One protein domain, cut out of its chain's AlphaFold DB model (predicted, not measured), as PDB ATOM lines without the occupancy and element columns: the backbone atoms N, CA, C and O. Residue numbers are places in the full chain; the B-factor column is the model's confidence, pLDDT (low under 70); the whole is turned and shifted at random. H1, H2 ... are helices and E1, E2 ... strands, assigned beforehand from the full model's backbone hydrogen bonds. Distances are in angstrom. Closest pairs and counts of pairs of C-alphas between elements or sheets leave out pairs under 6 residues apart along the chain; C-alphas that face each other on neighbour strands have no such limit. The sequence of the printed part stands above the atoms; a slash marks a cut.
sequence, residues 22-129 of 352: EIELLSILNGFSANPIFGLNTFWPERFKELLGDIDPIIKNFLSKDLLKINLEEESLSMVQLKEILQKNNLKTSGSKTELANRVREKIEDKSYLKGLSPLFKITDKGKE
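This is residues 22 to 129 of the 352 residues of the protein "SAP domain-containing protein" of Algoriphagus lacus (UniProt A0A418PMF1). Two small lobes make up an elongated model: one has the antiparallel two-strand ribbon of E1 and E2 with H1, H3 and H7 around it and H2 loosely at its edge, and the other is a cluster of the three helices H4, H5 and H6. Two stretches of chain join the lobes, residues 72 to 78 going out and residues 118 to 119 coming back. The printed part has 108 residues, with seven named helices and two named strands in the order H1, H2, H3, E1, H4, H5, H6, E2, H7, and its class is mostly helix. The whole is only just loose, close to compact, with a radius of gyration of the C-alphas of 16.1 A, and it spans 48 by 28 by 17 A.

Find C-alpha 22 at (148.129, 181.943, 131.746); there H1 begins, and it runs through residues 22 to 29. After residues 30 to 43, which hold no named element, you reach H2, residues 44 to 52, 11.7 A from first to last C-alpha. H3 follows at residues 56 to 64 and measures 12.2 A. Strand E1 is residues 68 to 71, 9.3 A long. Look next for C-alpha 79 at (164.121, 160.679, 153.637), where H4 begins; it covers residues 79 to 88 and 14.3 A. H5, residues 97 to 107, is the longest helix by residues, at 15.3 A. H6 is residues 111 to 117, and strand E2, residues 120 to 123, measures 9.8 A. Last comes H7, residues 125 to 129, ending at C-alpha 129 at (158.920, 174.037, 126.146).

Start at H1, whose C-alpha 29 is 6.0 A from that of Phe 121 in E2, the closest C-alphas of the two. H1 is close to but not clearly touching H2, the closest C-alphas being those of Glu 22 and Leu 52 at 7.6 A; they run opposite ways at a shallow tilt of 13 degrees. H1 is also close to but not clearly touching H3, with C-alphas 22 and 58 closest at 7.2 A and their lines about perpendicular at 83 degrees. H2 and H3 are apart. The closest C-alphas of H3 and E1 are those of Phe 62 and Leu 68, 5.4 A apart. E1 and E2 are antiparallel neighbours, their directions 141 degrees apart; see N 69 and O 122 at 2.9 A and N 122 and O 69 at 2.8 A, both within hydrogen-bond range. H7 is close to but not clearly touching H1, with C-alphas 26 and 127 closest at 7.6 A. H4 and H5 touch, with the C-alphas of Met 79 and Lys 97 closest at 6.0 A, and run the same way at a shallow tilt of 30 degrees. H5 and H6 form a helical hairpin at a shallow tilt of 22 degrees, with C-alphas 105 and 114 closest at 6.6 A. H4 and H6 are near each other, with 6 pairs of C-alphas within 10 A. Every O i to N i+4 pair is within hydrogen-bond range in H1, H2, H3, H4, H5 and H7, but in H6 0 of 3 are, while 4 of its 4 O i to N i+3 pairs are.

The two C-alphas farthest apart are those of Leu 51 and Asn 90, at 48.0 A. The printed part has no cut. The link from H1 to H2, 14 residues, is long. The mean pLDDT of the printed part is 77.3; look for values under 70 at residues 33 to 49, 72 to 77 and 112 to 119.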
ATOM      1  N   GLU A  22     148.308 183.385 131.566       88.00
ATOM      2  CA  GLU A  22     148.129 181.943 131.746       88.00
ATOM      3  C   GLU A  22     149.478 181.209 131.727       88.00
ATOM      4  O   GLU A  22     149.746 180.381 132.597       88.00
ATOM      5  N   ILE A  23     150.364 181.518 130.775       88.44
ATOM      6  CA  ILE A  23     151.686 180.873 130.695       88.44
ATOM      7  C   ILE A  23     152.574 181.282 131.884       88.44
ATOM      8  O   ILE A  23     153.304 180.454 132.425       88.44
ATOM      9  N   GLU A  24     152.459 182.522 132.352       83.19
ATOM     10  CA  GLU A  24     153.128 183.001 133.571       83.19
ATOM     11  C   GLU A  24     152.641 182.254 134.814       83.19
ATOM     12  O   GLU A  24     153.442 181.787 135.626       83.19
ATOM     13  N   LEU A  25     151.321 182.056 134.929       84.12
ATOM     14  CA  LEU A  25     150.743 181.211 135.967       84.12
ATOM     15  C   LEU A  25     151.302 179.783 135.879       84.12
ATOM     16  O   LEU A  25     151.693 179.229 136.903       84.12
ATOM     17  N   LEU A  26     151.398 179.193 134.682       87.56
ATOM     18  CA  LEU A  26     151.979 177.858 134.489       87.56
ATOM     19  C   LEU A  26     153.433 177.777 134.988       87.56
ATOM     20  O   LEU A  26     153.783 176.807 135.662       87.56
ATOM     21  N   SER A  27     154.257 178.784 134.683       84.69
ATOM     22  CA  SER A  27     155.648 178.869 135.152       84.69
ATOM     23  C   SER A  27     155.716 178.925 136.681       84.69
ATOM     24  O   SER A  27     156.438 178.146 137.307       84.69
ATOM     25  N   ILE A  28     154.884 179.774 137.294       80.12
ATOM     26  CA  ILE A  28     154.827 179.944 138.750       80.12
ATOM     27  C   ILE A  28     154.317 178.685 139.443       80.12
ATOM     28  O   ILE A  28     154.852 178.336 140.485       80.12
ATOM     29  N   LEU A  29     153.327 177.976 138.891       80.56
ATOM     30  CA  LEU A  29     152.766 176.772 139.513       80.56
ATOM     31  C   LEU A  29     153.805 175.656 139.706       80.56
ATOM     32  O   LEU A  29     153.605 174.781 140.546       80.56
ATOM     33  N   ASN A  30     154.919 175.660 138.975       83.50
ATOM     34  CA  ASN A  30     155.953 174.645 139.127       83.50
ATOM     35  C   ASN A  30     156.576 174.657 140.540       83.50
ATOM     36  O   ASN A  30     157.251 175.602 140.935       83.50
ATOM     37  N   GLY A  31     156.385 173.571 141.293       72.81
ATOM     38  CA  GLY A  31     156.849 173.428 142.676       72.81
ATOM     39  C   GLY A  31     155.876 173.957 143.737       72.81
ATOM     40  O   GLY A  31     156.169 173.831 144.926       72.81
ATOM     41  N   PHE A  32     154.717 174.502 143.347       74.75
ATOM     42  CA  PHE A  32     153.679 174.942 144.287       74.75
ATOM     43  C   PHE A  32     152.766 173.799 144.718       74.75
ATOM     44  O   PHE A  32     152.565 172.826 143.991       74.75
ATOM     45  N   SER A  33     152.175 173.928 145.909       68.88
ATOM     46  CA  SER A  33     151.207 172.946 146.394       68.88
ATOM     47  C   SER A  33     149.931 172.951 145.555       68.88
ATOM     48  O   SER A  33     149.349 174.000 145.302       68.88
ATOM     49  N   ALA A  34     149.473 171.757 145.179       64.44
ATOM     50  CA  ALA A  34     148.193 171.520 144.521       64.44
ATOM     51  C   ALA A  34     147.021 171.391 145.514       64.44
ATOM     52  O   ALA A  34     145.913 171.034 145.117       64.44
ATOM     53  N   ASN A  35     147.247 171.646 146.810       58.56
ATOM     54  CA  ASN A  35     146.185 171.658 147.810       58.56
ATOM     55  C   ASN A  35     145.492 173.037 147.834       58.56
ATOM     56  O   ASN A  35     146.174 174.038 148.057       58.56
ATOM     57  N   PRO A  36     144.157 173.112 147.689       49.53
ATOM     58  CA  PRO A  36     143.427 174.382 147.715       49.53
ATOM     59  C   PRO A  36     143.495 175.140 149.054       49.53
ATOM     60  O   PRO A  36     143.147 176.316 149.091       49.53
ATOM     61  N   ILE A  37     143.927 174.508 150.159       43.47
ATOM     62  CA  ILE A  37     143.797 175.091 151.513       43.47
ATOM     63  C   ILE A  37     145.111 175.650 152.091       43.47
ATOM     64  O   ILE A  37     145.068 176.421 153.047       43.47
ATOM     65  N   PHE A  38     146.295 175.363 151.538       40.34
ATOM     66  CA  PHE A  38     147.535 175.852 152.157       40.34
ATOM     67  C   PHE A  38     148.623 176.247 151.165       40.34
ATOM     68  O   PHE A  38     149.130 175.424 150.411       40.34
ATOM     69  N   GLY A  39     149.089 177.490 151.311       43.47
ATOM     70  CA  GLY A  39     150.452 177.870 150.935       43.47
ATOM     71  C   GLY A  39     150.588 178.679 149.658       43.47
ATOM     72  O   GLY A  39     151.698 178.873 149.173       43.47
ATOM     73  N   LEU A  40     149.491 179.212 149.146       41.50
ATOM     74  CA  LEU A  40     149.572 180.398 148.331       41.50
ATOM     75  C   LEU A  40     150.278 181.495 149.147       41.50
ATOM     76  O   LEU A  40     149.801 181.889 150.210       41.50
ATOM     77  N   ASN A  41     151.437 181.959 148.674       41.41
ATOM     78  CA  ASN A  41     151.986 183.241 149.100       41.41
ATOM     79  C   ASN A  41     150.819 184.237 149.072       41.41
ATOM     80  O   ASN A  41     150.211 184.392 148.016       41.41
ATOM     81  N   THR A  42     150.462 184.844 150.205       44.97
ATOM     82  CA  THR A  42     149.197 185.583 150.386       44.97
ATOM     83  C   THR A  42     148.971 186.703 149.363       44.97
ATOM     84  O   THR A  42     147.871 187.221 149.270       44.97
ATOM     85  N   PHE A  43     149.989 187.064 148.577       43.66
ATOM     86  CA  PHE A  43     149.945 188.134 147.584       43.66
ATOM     87  C   PHE A  43     149.636 187.715 146.135       43.66
ATOM     88  O   PHE A  43     149.174 188.546 145.365       43.66
ATOM     89  N   TRP A  44     149.918 186.480 145.720       52.44
ATOM     90  CA  TRP A  44     149.856 186.077 144.298       52.44
ATOM     91  C   TRP A  44     148.506 185.532 143.781       52.44
ATOM     92  O   TRP A  44     148.145 185.829 142.646       52.44
ATOM     93  N   PRO A  45     147.723 184.762 144.549       56.53
ATOM     94  CA  PRO A  45     146.496 184.128 144.063       56.53
ATOM     95  C   PRO A  45     145.335 185.089 143.996       56.53
ATOM     96  O   PRO A  45     144.562 185.008 143.056       56.53
ATOM     97  N   GLU A  46     145.209 185.999 144.965       57.44
ATOM     98  CA  GLU A  46     144.216 187.070 144.873       57.44
ATOM     99  C   GLU A  46     144.484 187.920 143.628       57.44
ATOM    100  O   GLU A  46     143.556 188.264 142.907       57.44
ATOM    101  N   ARG A  47     145.759 188.140 143.290       61.47
ATOM    102  CA  ARG A  47     146.157 188.940 142.132       61.47
ATOM    103  C   ARG A  47     145.957 188.238 140.790       61.47
ATOM    104  O   ARG A  47     145.410 188.834 139.868       61.47
ATOM    105  N   PHE A  48     146.351 186.971 140.667       65.50
ATOM    106  CA  PHE A  48     145.998 186.191 139.479       65.50
ATOM    107  C   PHE A  48     144.486 186.026 139.361       65.50
ATOM    108  O   PHE A  48     143.979 186.066 138.252       65.50
ATOM    109  N   LYS A  49     143.754 185.942 140.474       66.12
ATOM    110  CA  LYS A  49     142.291 185.921 140.459       66.12
ATOM    111  C   LYS A  49     141.677 187.247 139.998       66.12
ATOM    112  O   LYS A  49     140.674 187.233 139.297       66.12
ATOM    113  N   GLU A  50     142.281 188.387 140.327       70.44
ATOM    114  CA  GLU A  50     141.879 189.694 139.779       70.44
ATOM    115  C   GLU A  50     142.102 189.788 138.262       70.44
ATOM    116  O   GLU A  50     141.285 190.375 137.560       70.44
ATOM    117  N   LEU A  51     143.209 189.230 137.758       72.69
ATOM    118  CA  LEU A  51     143.626 189.374 136.357       72.69
ATOM    119  C   LEU A  51     143.038 188.304 135.429       72.69
ATOM    120  O   LEU A  51     142.657 188.605 134.301       72.69
ATOM    121  N   LEU A  52     142.982 187.059 135.896       73.94
ATOM    122  CA  LEU A  52     142.526 185.884 135.148       73.94
ATOM    123  C   LEU A  52     141.110 185.441 135.539       73.94
ATOM    124  O   LEU A  52     140.526 184.601 134.858       73.94
ATOM    125  N   GLY A  53     140.542 185.979 136.619       78.56
ATOM    126  CA  GLY A  53     139.274 185.498 137.159       78.56
ATOM    127  C   GLY A  53     139.436 184.160 137.883       78.56
ATOM    128  O   GLY A  53     140.331 183.976 138.704       78.56
ATOM    129  N   ASP A  54     138.537 183.213 137.622       79.00
ATOM    130  CA  ASP A  54     138.630 181.882 138.220       79.00
ATOM    131  C   ASP A  54     139.815 181.094 137.633       79.00
ATOM    132  O   ASP A  54     139.883 180.846 136.428       79.00
ATOM    133  N   ILE A  55     140.755 180.695 138.493       80.25
ATOM    134  CA  ILE A  55     141.983 179.995 138.098       80.25
ATOM    135  C   ILE A  55     141.777 178.484 137.934       80.25
ATOM    136  O   ILE A  55     142.552 177.832 137.230       80.25
ATOM    137  N   ASP A  56     140.732 177.910 138.536       80.88
ATOM    138  CA  ASP A  56     140.496 176.462 138.515       80.88
ATOM    139  C   ASP A  56     140.294 175.908 137.090       80.88
ATOM    140  O   ASP A  56     140.885 174.870 136.763       80.88
ATOM    141  N   PRO A  57     139.520 176.559 136.194       85.25
ATOM    142  CA  PRO A  57     139.417 176.151 134.794       85.25
ATOM    143  C   PRO A  57     140.761 176.174 134.057       85.25
ATOM    144  O   PRO A  57     141.022 175.293 133.238       85.25
ATOM    145  N   ILE A  58     141.630 177.139 134.370       88.19
ATOM    146  CA  ILE A  58     142.943 177.302 133.733       88.19
ATOM    147  C   ILE A  58     143.876 176.162 134.158       88.19
ATOM    148  O   ILE A  58     144.487 175.505 133.314       88.19
ATOM    149  N   ILE A  59     143.910 175.838 135.454       85.75
ATOM    150  CA  ILE A  59     144.675 174.697 135.980       85.75
ATOM    151  C   ILE A  59     144.160 173.388 135.368       85.75
ATOM    152  O   ILE A  59     144.955 172.576 134.889       85.75
ATOM    153  N   LYS A  60     142.834 173.180 135.315       84.25
ATOM    154  CA  LYS A  60     142.233 172.003 134.659       84.25
ATOM    155  C   LYS A  60     142.638 171.908 133.188       84.25
ATOM    156  O   LYS A  60     142.969 170.818 132.722       84.25
ATOM    157  N   ASN A  61     142.673 173.032 132.476       91.75
ATOM    158  CA  ASN A  61     143.135 173.095 131.093       91.75
ATOM    159  C   ASN A  61     144.608 172.670 130.974       91.75
ATOM    160  O   ASN A  61     144.926 171.832 130.130       91.75
ATOM    161  N   PHE A  62     145.500 173.158 131.845       94.25
ATOM    162  CA  PHE A  62     146.915 172.752 131.850       94.25
ATOM    163  C   PHE A  62     147.113 171.264 132.121       94.25
ATOM    164  O   PHE A  62     147.908 170.628 131.427       94.25
ATOM    165  N   LEU A  63     146.368 170.706 133.079       88.38
ATOM    166  CA  LEU A  63     146.374 169.272 133.365       88.38
ATOM    167  C   LEU A  63     145.881 168.474 132.148       88.38
ATOM    168  O   LEU A  63     146.522 167.512 131.737       88.38
ATOM    169  N   SER A  64     144.783 168.906 131.520       93.75
ATOM    170  CA  SER A  64     144.212 168.217 130.354       93.75
ATOM    171  C   SER A  64     145.117 168.258 129.115       93.75
ATOM    172  O   SER A  64     145.108 167.332 128.309       93.75
ATOM    173  N   LYS A  65     145.923 169.319 128.969       95.62
ATOM    174  CA  LYS A  65     146.872 169.502 127.862       95.62
ATOM    175  C   LYS A  65     148.237 168.855 128.101       95.62
ATOM    176  O   LYS A  65     149.107 168.991 127.231       95.62
ATOM    177  N   ASP A  66     148.424 168.182 129.237       94.88
ATOM    178  CA  ASP A  66     149.707 167.626 129.679       94.88
ATOM    179  C   ASP A  66     150.817 168.693 129.770       94.88
ATOM    180  O   ASP A  66     151.971 168.462 129.426       94.88
ATOM    181  N   LEU A  67     150.462 169.914 130.186       94.06
ATOM    182  CA  LEU A  67     151.420 170.999 130.463       94.06
ATOM    183  C   LEU A  67     151.853 170.997 131.933       94.06
ATOM    184  O   LEU A  67     152.951 171.430 132.284       94.06
ATOM    185  N   LEU A  68     150.979 170.486 132.793       90.75
ATOM    186  CA  LEU A  68     151.155 170.393 134.228       90.75
ATOM    187  C   LEU A  68     150.767 168.983 134.665       90.75
ATOM    188  O   LEU A  68     149.834 168.396 134.123       90.75
ATOM    189  N   LYS A  69     151.451 168.455 135.675       88.94
ATOM    190  CA  LYS A  69     151.058 167.223 136.356       88.94
ATOM    191  C   LYS A  69     151.077 167.422 137.860       88.94
ATOM    192  O   LYS A  69     151.853 168.220 138.383       88.94
ATOM    193  N   ILE A  70     150.241 166.667 138.558       82.00
ATOM    194  CA  ILE A  70     150.283 166.601 140.015       82.00
ATOM    195  C   ILE A  70     151.292 165.514 140.372       82.00
ATOM    196  O   ILE A  70     151.048 164.331 140.142       82.00
ATOM    197  N   ASN A  71     152.454 165.921 140.879       72.75
ATOM    198  CA  ASN A  71     153.442 164.985 141.385       72.75
ATOM    199  C   ASN A  71     153.090 164.639 142.835       72.75
ATOM    200  O   ASN A  71     153.109 165.501 143.717       72.75
ATOM    201  N   LEU A  72     152.767 163.371 143.072       60.53
ATOM    202  CA  LEU A  72     152.542 162.836 144.414       60.53
ATOM    203  C   LEU A  72     153.856 162.395 145.087       60.53
ATOM    204  O   LEU A  72     153.856 162.160 146.293       60.53
ATOM    205  N   GLU A  73     154.966 162.318 144.339       54.22
ATOM    206  CA  GLU A  73     156.187 161.607 144.758       54.22
ATOM    207  C   GLU A  73     157.419 162.486 145.037       54.22
ATOM    208  O   GLU A  73     158.508 161.977 145.298       54.22
ATOM    209  N   GLU A  74     157.284 163.809 145.094       52.69
ATOM    210  CA  GLU A  74     158.337 164.680 145.640       52.69
ATOM    211  C   GLU A  74     157.858 165.314 146.940       52.69
ATOM    212  O   GLU A  74     157.576 166.502 147.042       52.69
ATOM    213  N   GLU A  75     157.755 164.471 147.963       58.16
ATOM    214  CA  GLU A  75     157.580 164.912 149.342       58.16
ATOM    215  C   GLU A  75     158.725 165.861 149.683       58.16
ATOM    216  O   GLU A  75     159.896 165.462 149.671       58.16
ATOM    217  N   SER A  76     158.383 167.119 149.962       58.66
ATOM    218  CA  SER A  76     159.342 168.154 150.372       58.66
ATOM    219  C   SER A  76     160.175 167.736 151.592       58.66
ATOM    220  O   SER A  76     161.265 168.254 151.815       58.66
ATOM    221  N   LEU A  77     159.686 166.747 152.347       67.81
ATOM    222  CA  LEU A  77     160.443 166.052 153.369       67.81
ATOM    223  C   LEU A  77     161.418 165.063 152.721       67.81
ATOM    224  O   LEU A  77     161.046 164.075 152.082       67.81
ATOM    225  N   SER A  78     162.703 165.321 152.922       78.06
ATOM    226  CA  SER A  78     163.771 164.362 152.654       78.06
ATOM    227  C   SER A  78     163.542 163.054 153.418       78.06
ATOM    228  O   SER A  78     162.868 163.005 154.448       78.06
ATOM    229  N   MET A  79     164.162 161.972 152.944       82.94
ATOM    230  CA  MET A  79     164.121 160.679 153.637       82.94
ATOM    231  C   MET A  79     164.615 160.780 155.092       82.94
ATOM    232  O   MET A  79     164.135 160.043 155.949       82.94
ATOM    233  N   VAL A  80     165.538 161.705 155.379       87.31
ATOM    234  CA  VAL A  80     166.023 162.003 156.736       87.31
ATOM    235  C   VAL A  80     164.907 162.611 157.583       87.31
ATOM    236  O   VAL A  80     164.573 162.054 158.623       87.31
ATOM    237  N   GLN A  81     164.253 163.668 157.092       83.81
ATOM    238  CA  GLN A  81     163.154 164.330 157.803       83.81
ATOM    239  C   GLN A  81     161.976 163.383 158.063       83.81
ATOM    240  O   GLN A  81     161.401 163.395 159.147       83.81
ATOM    241  N   LEU A  82     161.639 162.509 157.108       86.31
ATOM    242  CA  LEU A  82     160.609 161.484 157.309       86.31
ATOM    243  C   LEU A  82     160.974 160.530 158.452       86.31
ATOM    244  O   LEU A  82     160.130 160.222 159.291       86.31
ATOM    245  N   LYS A  83     162.231 160.075 158.511       90.94
ATOM    246  CA  LYS A  83     162.701 159.192 159.585       90.94
ATOM    247  C   LYS A  83     162.711 159.894 160.937       90.94
ATOM    248  O   LYS A  83     162.277 159.283 161.905       90.94
ATOM    249  N   GLU A  84     163.135 161.153 160.999       91.06
ATOM    250  CA  GLU A  84     163.120 161.959 162.228       91.06
ATOM    251  C   GLU A  84     161.698 162.149 162.766       91.06
ATOM    252  O   GLU A  84     161.446 161.933 163.950       91.06
ATOM    253  N   ILE A  85     160.748 162.487 161.888       87.19
ATOM    254  CA  ILE A  85     159.332 162.640 162.242       87.19
ATOM    255  C   ILE A  85     158.766 161.315 162.763       87.19
ATOM    256  O   ILE A  85     158.132 161.286 163.818       87.19
ATOM    257  N   LEU A  86     159.017 160.207 162.060       91.06
ATOM    258  CA  LEU A  86     158.554 158.883 162.476       91.06
ATOM    259  C   LEU A  86     159.197 158.451 163.801       91.06
ATOM    260  O   LEU A  86     158.492 157.956 164.677       91.06
ATOM    261  N   GLN A  87     160.495 158.697 163.989       93.31
ATOM    262  CA  GLN A  87     161.212 158.380 165.224       93.31
ATOM    263  C   GLN A  87     160.673 159.179 166.414       93.31
ATOM    264  O   GLN A  87     160.423 158.600 167.467       93.31
ATOM    265  N   LYS A  88     160.413 160.482 166.235       92.31
ATOM    266  CA  LYS A  88     159.812 161.350 167.263       92.31
ATOM    267  C   LYS A  88     158.418 160.877 167.695       92.31
ATOM    268  O   LYS A  88     158.022 161.110 168.832       92.31
ATOM    269  N   ASN A  89     157.695 160.198 166.804       90.00
ATOM    270  CA  ASN A  89     156.359 159.652 167.052       90.00
ATOM    271  C   ASN A  89     156.370 158.142 167.371       90.00
ATOM    272  O   ASN A  89     155.320 157.506 167.346       90.00
ATOM    273  N   ASN A  90     157.535 157.549 167.668       92.12
ATOM    274  CA  ASN A  90     157.693 156.119 167.975       92.12
ATOM    275  C   ASN A  90     157.162 155.172 166.877       92.12
ATOM    276  O   ASN A  90     156.653 154.084 167.152       92.12
ATOM    277  N   LEU A  91     157.294 155.571 165.610       92.50
ATOM    278  CA  LEU A  91     156.890 154.796 164.440       92.50
ATOM    279  C   LEU A  91     158.100 154.185 163.722       92.50
ATOM    280  O   LEU A  91     159.216 154.701 163.751       92.50
ATOM    281  N   LYS A  92     157.864 153.074 163.016       93.69
ATOM    282  CA  LYS A  92     158.884 152.372 162.221       93.69
ATOM    283  C   LYS A  92     159.499 153.301 161.163       93.69
ATOM    284  O   LYS A  92     158.766 153.876 160.360       93.69
ATOM    285  N   THR A  93     160.831 153.371 161.110       93.19
ATOM    286  CA  THR A  93     161.614 154.263 160.221       93.19
ATOM    287  C   THR A  93     162.213 153.569 158.989       93.19
ATOM    288  O   THR A  93     162.920 154.198 158.201       93.19
ATOM    289  N   SER A  94     161.948 152.274 158.794       91.81
ATOM    290  CA  SER A  94     162.352 151.522 157.599       91.81
ATOM    291  C   SER A  94     161.239 151.457 156.545       91.81
ATOM    292  O   SER A  94     160.047 151.481 156.882       91.81
ATOM    293  N   GLY A  95     161.646 151.402 155.273       88.31
ATOM    294  CA  GLY A  95     160.769 151.384 154.098       88.31
ATOM    295  C   GLY A  95     161.265 152.288 152.965       88.31
ATOM    296  O   GLY A  95     162.243 153.025 153.132       88.31
ATOM    297  N   SER A  96     160.582 152.228 151.819       84.50
ATOM    298  CA  SER A  96     160.742 153.198 150.724       84.50
ATOM    299  C   SER A  96     160.276 154.600 151.151       84.50
ATOM    300  O   SER A  96     159.518 154.737 152.111       84.50
ATOM    301  N   LYS A  97     160.715 155.667 150.464       80.06
ATOM    302  CA  LYS A  97     160.335 157.054 150.816       80.06
ATOM    303  C   LYS A  97     158.803 157.213 150.884       80.06
ATOM    304  O   LYS A  97     158.283 157.683 151.892       80.06
ATOM    305  N   THR A  98     158.111 156.670 149.885       75.56
ATOM    306  CA  THR A  98     156.647 156.627 149.784       75.56
ATOM    307  C   THR A  98     155.992 155.902 150.965       75.56
ATOM    308  O   THR A  98     155.019 156.394 151.535       75.56
ATOM    309  N   GLU A  99     156.531 154.757 151.400       79.06
ATOM    310  CA  GLU A  99     156.019 154.046 152.582       79.06
ATOM    311  C   GLU A  99     156.183 154.857 153.869       79.06
ATOM    312  O   GLU A  99     155.302 154.836 154.732       79.06
ATOM    313  N   LEU A 100     157.317 155.549 154.024       86.25
ATOM    314  CA  LEU A 100     157.582 156.379 155.198       86.25
ATOM    315  C   LEU A 100     156.606 157.552 155.265       86.25
ATOM    316  O   LEU A 100     156.037 157.821 156.320       86.25
ATOM    317  N   ALA A 101     156.355 158.224 154.153       78.62
ATOM    318  CA  ALA A 101     155.429 159.342 154.127       78.62
ATOM    319  C   ALA A 101     153.960 158.950 154.199       78.62
ATOM    320  O   ALA A 101     153.205 159.643 154.877       78.62
ATOM    321  N   ASN A 102     153.543 157.830 153.602       80.06
ATOM    322  CA  ASN A 102     152.201 157.296 153.847       80.06
ATOM    323  C   ASN A 102     152.003 157.015 155.339       80.06
ATOM    324  O   ASN A 102     150.984 157.385 155.910       80.06
ATOM    325  N   ARG A 103     153.031 156.493 156.019       86.00
ATOM    326  CA  ARG A 103     152.999 156.297 157.472       86.00
ATOM    327  C   ARG A 103     152.880 157.609 158.248       86.00
ATOM    328  O   ARG A 103     152.147 157.644 159.230       86.00
ATOM    329  N   VAL A 104     153.554 158.676 157.813       82.69
ATOM    330  CA  VAL A 104     153.367 160.020 158.389       82.69
ATOM    331  C   VAL A 104     151.938 160.524 158.146       82.69
ATOM    332  O   VAL A 104     151.329 161.038 159.076       82.69
ATOM    333  N   ARG A 105     151.369 160.334 156.946       76.38
ATOM    334  CA  ARG A 105     149.988 160.747 156.620       76.38
ATOM    335  C   ARG A 105     148.935 160.022 157.455       76.38
ATOM    336  O   ARG A 105     147.964 160.640 157.873       76.38
ATOM    337  N   GLU A 106     149.114 158.722 157.659       82.25
ATOM    338  CA  GLU A 106     148.107 157.853 158.273       82.25
ATOM    339  C   GLU A 106     148.186 157.809 159.799       82.25
ATOM    340  O   GLU A 106     147.164 157.622 160.453       82.25
ATOM    341  N   LYS A 107     149.393 157.915 160.373       84.38
ATOM    342  CA  LYS A 107     149.626 157.582 161.789       84.38
ATOM    343  C   LYS A 107     150.021 158.756 162.674       84.38
ATOM    344  O   LYS A 107     150.155 158.556 163.877       84.38
ATOM    345  N   ILE A 108     150.250 159.944 162.117       83.00
ATOM    346  CA  ILE A 108     150.667 161.115 162.894       83.00
ATOM    347  C   ILE A 108     149.513 162.109 162.984       83.00
ATOM    348  O   ILE A 108     149.007 162.590 161.974       83.00
ATOM    349  N   GLU A 109     149.111 162.426 164.215       78.25
ATOM    350  CA  GLU A 109     148.004 163.348 164.499       78.25
ATOM    351  C   GLU A 109     148.375 164.816 164.247       78.25
ATOM    352  O   GLU A 109     147.517 165.625 163.882       78.25
ATOM    353  N   ASP A 110     149.655 165.171 164.404       78.75
ATOM    354  CA  ASP A 110     150.151 166.518 164.139       78.75
ATOM    355  C   ASP A 110     150.136 166.823 162.632       78.75
ATOM    356  O   ASP A 110     151.047 166.489 161.866       78.75
ATOM    357  N   LYS A 111     149.078 167.519 162.208       70.38
ATOM    358  CA  LYS A 111     148.850 167.911 160.815       70.38
ATOM    359  C   LYS A 111     149.862 168.931 160.287       70.38
ATOM    360  O   LYS A 111     149.872 169.189 159.082       70.38
ATOM    361  N   SER A 112     150.727 169.506 161.129       69.81
ATOM    362  CA  SER A 112     151.782 170.419 160.672       69.81
ATOM    363  C   SER A 112     152.773 169.729 159.726       69.81
ATOM    364  O   SER A 112     153.215 170.344 158.752       69.81
ATOM    365  N   TYR A 113     153.023 168.428 159.918       68.00
ATOM    366  CA  TYR A 113     153.886 167.615 159.056       68.00
ATOM    367  C   TYR A 113     153.280 167.339 157.671       68.00
ATOM    368  O   TYR A 113     154.012 167.129 156.703       68.00
ATOM    369  N   LEU A 114     151.949 167.414 157.535       65.12
ATOM    370  CA  LEU A 114     151.241 167.176 156.269       65.12
ATOM    371  C   LEU A 114     151.450 168.303 155.248       65.12
ATOM    372  O   LEU A 114     151.327 168.072 154.042       65.12
ATOM    373  N   LYS A 115     151.838 169.503 155.702       61.78
ATOM    374  CA  LYS A 115     152.251 170.597 154.807       61.78
ATOM    375  C   LYS A 115     153.431 170.178 153.929       61.78
ATOM    376  O   LYS A 115     153.457 170.517 152.753       61.78
ATOM    377  N   GLY A 116     154.351 169.374 154.472       60.06
ATOM    378  CA  GLY A 116     155.502 168.858 153.731       60.06
ATOM    379  C   GLY A 116     155.206 167.656 152.817       60.06
ATOM    380  O   GLY A 116     156.084 167.208 152.074       60.06
ATOM    381  N   LEU A 117     153.979 167.132 152.866       64.31
ATOM    382  CA  LEU A 117     153.522 165.930 152.159       64.31
ATOM    383  C   LEU A 117     152.391 166.211 151.166       64.31
ATOM    384  O   LEU A 117     151.773 165.269 150.656       64.31
ATOM    385  N   SER A 118     152.088 167.490 150.936       63.31
ATOM    386  CA  SER A 118     151.024 167.910 150.033       63.31
ATOM    387  C   SER A 118     151.444 167.702 148.572       63.31
ATOM    388  O   SER A 118     152.612 167.926 148.253       63.31
ATOM    389  N   PRO A 119     150.519 167.293 147.682       68.75
ATOM    390  CA  PRO A 119     150.813 167.158 146.261       68.75
ATOM    391  C   PRO A 119     151.349 168.477 145.706       68.75
ATOM    392  O   PRO A 119     150.879 169.545 146.111       68.75
ATOM    393  N   LEU A 120     152.315 168.404 144.794       77.19
ATOM    394  CA  LEU A 120     152.879 169.577 144.132       77.19
ATOM    395  C   LEU A 120     152.509 169.566 142.653       77.19
ATOM    396  O   LEU A 120     152.501 168.518 142.005       77.19
ATOM    397  N   PHE A 121     152.245 170.742 142.102       82.94
ATOM    398  CA  PHE A 121     152.239 170.928 140.663       82.94
ATOM    399  C   PHE A 121     153.673 170.846 140.144       82.94
ATOM    400  O   PHE A 121     154.589 171.475 140.671       82.94
ATOM    401  N   LYS A 122     153.879 170.052 139.097       86.88
ATOM    402  CA  LYS A 122     155.150 169.947 138.386       86.88
ATOM    403  C   LYS A 122     154.894 170.192 136.915       86.88
ATOM    404  O   LYS A 122     154.032 169.548 136.317       86.88
ATOM    405  N   ILE A 123     155.647 171.115 136.339       91.38
ATOM    406  CA  ILE A 123     155.570 171.368 134.906       91.38
ATOM    407  C   ILE A 123     156.141 170.161 134.144       91.38
ATOM    408  O   ILE A 123     157.164 169.582 134.533       91.38
ATOM    409  N   THR A 124     155.448 169.729 133.094       94.44
ATOM    410  CA  THR A 124     155.922 168.655 132.209       94.44
ATOM    411  C   THR A 124     156.983 169.199 131.255       94.44
ATOM    412  O   THR A 124     157.178 170.410 131.170       94.44
ATOM    413  N   ASP A 125     157.674 168.337 130.508       95.56
ATOM    414  CA  ASP A 125     158.643 168.817 129.512       95.56
ATOM    415  C   ASP A 125     157.954 169.633 128.408       95.56
ATOM    416  O   ASP A 125     158.441 170.700 128.045       95.56
ATOM    417  N   LYS A 126     156.739 169.236 128.011       97.06
ATOM    418  CA  LYS A 126     155.869 170.018 127.122       97.06
ATOM    419  C   LYS A 126     155.506 171.387 127.710       97.06
ATOM    420  O   LYS A 126     155.513 172.391 127.003       97.06
ATOM    421  N   GLY A 127     155.200 171.446 129.007       95.62
ATOM    422  CA  GLY A 127     154.970 172.710 129.706       95.62
ATOM    423  C   GLY A 127     156.216 173.598 129.732       95.62
ATOM    424  O   GLY A 127     156.109 174.793 129.470       95.62
ATOM    425  N   LYS A 128     157.405 173.028 129.980       94.62
ATOM    426  CA  LYS A 128     158.678 173.775 129.959       94.62
ATOM    427  C   LYS A 128     158.977 174.342 128.582       94.62
ATOM    428  O   LYS A 128     159.425 175.477 128.490       94.62
ATOM    429  N   GLU A 129     158.745 173.569 127.523       96.75
ATOM    430  CA  GLU A 129     158.920 174.037 126.146       96.75
ATOM    431  C   GLU A 129     157.986 175.207 125.830       96.75
ATOM    432  O   GLU A 129     158.432 176.197 125.252       96.75
TER     433      GLU A 129